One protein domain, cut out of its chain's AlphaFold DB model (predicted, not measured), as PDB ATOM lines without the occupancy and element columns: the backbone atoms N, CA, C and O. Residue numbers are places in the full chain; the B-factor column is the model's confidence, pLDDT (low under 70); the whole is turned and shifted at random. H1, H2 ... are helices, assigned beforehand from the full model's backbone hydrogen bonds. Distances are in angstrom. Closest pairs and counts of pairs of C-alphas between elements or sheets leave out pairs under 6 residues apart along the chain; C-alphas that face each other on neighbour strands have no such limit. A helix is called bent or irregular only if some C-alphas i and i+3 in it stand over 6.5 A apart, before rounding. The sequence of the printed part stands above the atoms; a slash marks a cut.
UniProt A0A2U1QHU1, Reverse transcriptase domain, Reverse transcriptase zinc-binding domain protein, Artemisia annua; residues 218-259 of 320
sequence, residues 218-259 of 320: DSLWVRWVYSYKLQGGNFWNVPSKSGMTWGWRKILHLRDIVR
ATOM      1  N   ASP A 218     -49.535  24.162 -48.620       91.69
ATOM      2  CA  ASP A 218     -50.046  23.963 -49.966       91.69
ATOM      3  C   ASP A 218     -51.569  24.162 -50.016       91.69
ATOM      4  O   ASP A 218     -52.358  23.261 -49.744       91.69
ATOM      5  N   SER A 219     -51.992  25.398 -50.278       91.44
ATOM      6  CA  SER A 219     -53.388  25.759 -50.496       91.44
ATOM      7  C   SER A 219     -53.503  26.869 -51.532       91.44
ATOM      8  O   SER A 219     -52.600  27.698 -51.677       91.44
ATOM      9  N   LEU A 220     -54.640  26.920 -52.232       88.69
ATOM     10  CA  LEU A 220     -54.918  27.963 -53.225       88.69
ATOM     11  C   LEU A 220     -54.804  29.365 -52.620       88.69
ATOM     12  O   LEU A 220     -54.173  30.238 -53.210       88.69
ATOM     13  N   TRP A 221     -55.324  29.558 -51.405       88.25
ATOM     14  CA  TRP A 221     -55.222  30.829 -50.693       88.25
ATOM     15  C   TRP A 221     -53.768  31.244 -50.427       88.25
ATOM     16  O   TRP A 221     -53.402  32.385 -50.706       88.25
ATOM     17  N   VAL A 222     -52.911  30.332 -49.945       91.12
ATOM     18  CA  VAL A 222     -51.491  30.647 -49.707       91.12
ATOM     19  C   VAL A 222     -50.781  30.938 -51.028       91.12
ATOM     20  O   VAL A 222     -50.088  31.949 -51.129       91.12
ATOM     21  N   ARG A 223     -50.990  30.115 -52.064       90.88
ATOM     22  CA  ARG A 223     -50.411  30.348 -53.399       90.88
ATOM     23  C   ARG A 223     -50.812  31.722 -53.944       90.88
ATOM     24  O   ARG A 223     -49.941  32.457 -54.405       90.88
ATOM     25  N   TRP A 224     -52.083  32.105 -53.800       89.44
ATOM     26  CA  TRP A 224     -52.589  33.426 -54.180       89.44
ATOM     27  C   TRP A 224     -51.942  34.563 -53.378       89.44
ATOM     28  O   TRP A 224     -51.549  35.584 -53.944       89.44
ATOM     29  N   VAL A 225     -51.773  34.401 -52.061       90.88
ATOM     30  CA  VAL A 225     -51.059  35.383 -51.229       90.88
ATOM     31  C   VAL A 225     -49.633  35.587 -51.750       90.88
ATOM     32  O   VAL A 225     -49.202  36.730 -51.913       90.88
ATOM     33  N   TYR A 226     -48.913  34.511 -52.066       90.56
ATOM     34  CA  TYR A 226     -47.551  34.607 -52.591       90.56
ATOM     35  C   TYR A 226     -47.489  35.268 -53.970       90.56
ATOM     36  O   TYR A 226     -46.640  36.137 -54.183       90.56
ATOM     37  N   SER A 227     -48.394  34.916 -54.886       89.44
ATOM     38  CA  SER A 227     -48.388  35.471 -56.242       89.44
ATOM     39  C   SER A 227     -48.856  36.926 -56.298       89.44
ATOM     40  O   SER A 227     -48.267  37.709 -57.036       89.44
ATOM     41  N   TYR A 228     -49.861  37.316 -55.505       84.00
ATOM     42  CA  TYR A 228     -50.507  38.630 -55.639       84.00
ATOM     43  C   TYR A 228     -50.233  39.604 -54.500       84.00
ATOM     44  O   TYR A 228     -50.163  40.809 -54.746       84.00
ATOM     45  N   LYS A 229     -50.107  39.130 -53.253       87.31
ATOM     46  CA  LYS A 229     -49.875  40.013 -52.094       87.31
ATOM     47  C   LYS A 229     -48.400  40.212 -51.798       87.31
ATOM     48  O   LYS A 229     -48.018  41.322 -51.437       87.31
ATOM     49  N   LEU A 230     -47.598  39.157 -51.928       88.19
ATOM     50  CA  LEU A 230     -46.164  39.206 -51.657       88.19
ATOM     51  C   LEU A 230     -45.348  39.529 -52.912       88.19
ATOM     52  O   LEU A 230     -44.388  40.282 -52.800       88.19
ATOM     53  N   GLN A 231     -45.733  39.010 -54.087       86.19
ATOM     54  CA  GLN A 231     -45.072  39.279 -55.378       86.19
ATOM     55  C   GLN A 231     -43.549  39.048 -55.327       86.19
ATOM     56  O   GLN A 231     -42.761  39.882 -55.760       86.19
ATOM     57  N   GLY A 232     -43.127  37.930 -54.729       82.00
ATOM     58  CA  GLY A 232     -41.708  37.606 -54.518       82.00
ATOM     59  C   GLY A 232     -41.065  38.271 -53.292       82.00
ATOM     60  O   GLY A 232     -39.947  37.921 -52.924       82.00
ATOM     61  N   GLY A 233     -41.768  39.180 -52.611       85.06
ATOM     62  CA  GLY A 233     -41.328  39.769 -51.351       85.06
ATOM     63  C   GLY A 233     -41.393  38.801 -50.165       85.06
ATOM     64  O   GLY A 233     -42.172  37.844 -50.142       85.06
ATOM     65  N   ASN A 234     -40.594  39.080 -49.134       88.56
ATOM     66  CA  ASN A 234     -40.636  38.335 -47.880       88.56
ATOM     67  C   ASN A 234     -41.781  38.840 -46.985       88.56
ATOM     68  O   ASN A 234     -41.897  40.045 -46.749       88.56
ATOM     69  N   PHE A 235     -42.589  37.921 -46.443       91.25
ATOM     70  CA  PHE A 235     -43.708  38.229 -45.545       91.25
ATOM     71  C   PHE A 235     -43.311  39.157 -44.377       91.25
ATOM     72  O   PHE A 235     -44.048  40.087 -44.024       91.25
ATOM     73  N   TRP A 236     -42.116  38.960 -43.818       90.94
ATOM     74  CA  TRP A 236     -41.620  39.730 -42.681       90.94
ATOM     75  C   TRP A 236     -41.299  41.188 -43.005       90.94
ATOM     76  O   TRP A 236     -41.317  42.020 -42.105       90.94
ATOM     77  N   ASN A 237     -41.076  41.511 -44.280       88.44
ATOM     78  CA  ASN A 237     -40.659  42.840 -44.727       88.44
ATOM     79  C   ASN A 237     -41.716  43.566 -45.577       88.44
ATOM     80  O   ASN A 237     -41.471  44.648 -46.106       88.44
ATOM     81  N   VAL A 238     -42.912  42.993 -45.745       88.88
ATOM     82  CA  VAL A 238     -43.964  43.663 -46.520       88.88
ATOM     83  C   VAL A 238     -44.477  44.897 -45.763       88.88
ATOM     84  O   VAL A 238     -44.906  44.762 -44.611       88.88
ATOM     85  N   PRO A 239     -44.480  46.094 -46.384       85.69
ATOM     86  CA  PRO A 239     -44.994  47.307 -45.756       85.69
ATOM     87  C   PRO A 239     -46.526  47.330 -45.749       85.69
ATOM     88  O   PRO A 239     -47.171  46.989 -46.741       85.69
ATOM     89  N   SER A 240     -47.130  47.820 -44.665       84.12
ATOM     90  CA  SER A 240     -48.579  48.046 -44.599       84.12
ATOM     91  C   SER A 240     -48.950  49.388 -45.249       84.12
ATOM     92  O   SER A 240     -48.860  50.436 -44.616       84.12
ATOM     93  N   LYS A 241     -49.390  49.361 -46.514       82.25
ATOM     94  CA  LYS A 241     -49.777  50.562 -47.289       82.25
ATOM     95  C   LYS A 241     -51.292  50.822 -47.257       82.25
ATOM     96  O   LYS A 241     -52.090  49.887 -47.210       82.25
ATOM     97  N   SER A 242     -51.709  52.088 -47.371       69.19
ATOM     98  CA  SER A 242     -53.127  52.506 -47.317       69.19
ATOM     99  C   SER A 242     -54.013  51.922 -48.428       69.19
ATOM    100  O   SER A 242     -55.198  51.704 -48.194       69.19
ATOM    101  N   GLY A 243     -53.447  51.600 -49.597       71.88
ATOM    102  CA  GLY A 243     -54.165  50.961 -50.711       71.88
ATOM    103  C   GLY A 243     -54.423  49.457 -50.539       71.88
ATOM    104  O   GLY A 243     -55.038  48.836 -51.401       71.88
ATOM    105  N   MET A 244     -53.949  48.842 -49.451       82.44
ATOM    106  CA  MET A 244     -54.152  47.416 -49.201       82.44
ATOM    107  C   MET A 244     -55.537  47.127 -48.618       82.44
ATOM    108  O   MET A 244     -56.056  47.852 -47.761       82.44
ATOM    109  N   THR A 245     -56.092  45.979 -49.013       81.50
ATOM    110  CA  THR A 245     -57.331  45.435 -48.448       81.50
ATOM    111  C   THR A 245     -57.255  45.396 -46.924       81.50
ATOM    112  O   THR A 245     -56.230  45.004 -46.359       81.50
ATOM    113  N   TRP A 246     -58.347  45.767 -46.253       81.88
ATOM    114  CA  TRP A 246     -58.392  45.850 -44.792       81.88
ATOM    115  C   TRP A 246     -57.969  44.541 -44.102       81.88
ATOM    116  O   TRP A 246     -57.164  44.589 -43.175       81.88
ATOM    117  N   GLY A 247     -58.431  43.385 -44.596       82.19
ATOM    118  CA  GLY A 247     -58.068  42.076 -44.036       82.19
ATOM    119  C   GLY A 247     -56.563  41.799 -44.094       82.19
ATOM    120  O   GLY A 247     -55.968  41.413 -43.092       82.19
ATOM    121  N   TRP A 248     -55.918  42.105 -45.225       86.38
ATOM    122  CA  TRP A 248     -54.465  41.956 -45.371       86.38
ATOM    123  C   TRP A 248     -53.683  42.835 -44.388       86.38
ATOM    124  O   TRP A 248     -52.755  42.360 -43.745       86.38
ATOM    125  N   ARG A 249     -54.106  44.092 -44.183       87.19
ATOM    126  CA  ARG A 249     -53.485  44.970 -43.174       87.19
ATOM    127  C   ARG A 249     -53.604  44.407 -41.760       87.19
ATOM    128  O   ARG A 249     -52.678  44.555 -40.971       87.19
ATOM    129  N   LYS A 250     -54.722  43.753 -41.433       86.56
ATOM    130  CA  LYS A 250     -54.886  43.090 -40.134       86.56
ATOM    131  C   LYS A 250     -53.959  41.887 -39.970       86.56
ATOM    132  O   LYS A 250     -53.368  41.763 -38.906       86.56
ATOM    133  N   ILE A 251     -53.769  41.077 -41.011       89.06
ATOM    134  CA  ILE A 251     -52.782  39.984 -41.000       89.06
ATOM    135  C   ILE A 251     -51.365  40.540 -40.800       89.06
ATOM    136  O   ILE A 251     -50.638  40.049 -39.942       89.06
ATOM    137  N   LEU A 252     -50.991  41.601 -41.525       90.75
ATOM    138  CA  LEU A 252     -49.680  42.242 -41.368       90.75
ATOM    139  C   LEU A 252     -49.471  42.827 -39.967       90.75
ATOM    140  O   LEU A 252     -48.369  42.753 -39.452       90.75
ATOM    141  N   HIS A 253     -50.505  43.374 -39.327       89.00
ATOM    142  CA  HIS A 253     -50.381  43.901 -37.965       89.00
ATOM    143  C   HIS A 253     -50.147  42.802 -36.915       89.00
ATOM    144  O   HIS A 253     -49.448  43.022 -35.933       89.00
ATOM    145  N   LEU A 254     -50.696  41.602 -37.130       90.31
ATOM    146  CA  LEU A 254     -50.451  40.456 -36.248       90.31
ATOM    147  C   LEU A 254     -49.025  39.913 -36.358       90.31
ATOM    148  O   LEU A 254     -48.565  39.234 -35.445       90.31
ATOM    149  N   ARG A 255     -48.318  40.219 -37.450       91.00
ATOM    150  CA  ARG A 255     -46.934  39.793 -37.669       91.00
ATOM    151  C   ARG A 255     -46.048  40.119 -36.473       91.00
ATOM    152  O   ARG A 255     -45.347  39.235 -35.998       91.00
ATOM    153  N   ASP A 256     -46.102  41.357 -35.994       88.44
ATOM    154  CA  ASP A 256     -45.184  41.851 -34.965       88.44
ATOM    155  C   ASP A 256     -45.495  41.227 -33.594       88.44
ATOM    156  O   ASP A 256     -44.589  40.968 -32.810       88.44
ATOM    157  N   ILE A 257     -46.766  40.889 -33.348       90.06
ATOM    158  CA  ILE A 257     -47.218  40.186 -32.137       90.06
ATOM    159  C   ILE A 257     -46.705  38.742 -32.121       90.06
ATOM    160  O   ILE A 257     -46.303  38.234 -31.079       90.06
ATOM    161  N   VAL A 258     -46.735  38.061 -33.269       90.81
ATOM    162  CA  VAL A 258     -46.384  36.634 -33.355       90.81
ATOM    163  C   VAL A 258     -44.881  36.427 -33.563       90.81
ATOM    164  O   VAL A 258     -44.349  35.384 -33.191       90.81
ATOM    165  N   ARG A 259     -44.177  37.414 -34.126       91.00
ATOM    166  CA  ARG A 259     -42.759  37.325 -34.487       91.00
ATOM    167  C   ARG A 259     -41.848  36.760 -33.383       91.00
ATOM    168  O   ARG A 259     -41.050  35.891 -33.726       91.00
TER     169      ARG A 259
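What this domain is: This is residues 218 to 259 of the 320 residues of the protein "Reverse transcriptase domain, Reverse transcriptase zinc-binding domain protein" of Artemisia annua (UniProt A0A2U1QHU1). A long winding loop, residues 231 to 245, joins two helices, H1 and H2, which are set crosswise; the loop runs from the end of H1 past one side of H2, turns round near Ser 242, and H2 folds back beside it. The start of the printed part, residues 218 to 224, sticks out from this body and includes the first residues of H1. The printed part has 42 residues, with H1 then H2 along the chain and no named strand; its class is all helix. It is compact, with a radius of gyration of the C-alphas of 10.3 A and spans of 24 by 24 by 17 A.

How they stand to each other: H1, residues 220 to 230, and H2, residues 246 to 259, are apart, but only just: their closest C-alphas are 8.4 A from each other. Residues 218 to 224, of which 220 to 224 belong to H1, stand free. In the link between the helices, residues 235 to 237 are a short helical run without a name. Of the O i to N i+4 pairs, 6 of 7 in H1 and 8 of 10 in H2 are within hydrogen-bond range.

Where its parts are: H1 begins at C-alpha 220, (-54.918, 27.963, -53.225), and is 14.3 A long from first to last C-alpha. It is neither bent nor irregular, but only just: C-alphas 227 and 230 are 6.3 A apart. H2 begins at C-alpha 246, (-58.392, 45.850, -44.792), and ends 20.6 A away at C-alpha 259, (-42.759, 37.325, -34.487). It too is neither bent nor irregular, but only just: C-alphas 253 and 256 are 6.3 A apart.

The domain as a whole: The two C-alphas farthest apart, those of Asp 218 and Ser 242, are 28.8 A from each other. The printed part has no cut. The link from H1 to H2 is long, with 15 residues. The mean pLDDT of the printed part is 87.0, and residue 242 alone is under 70.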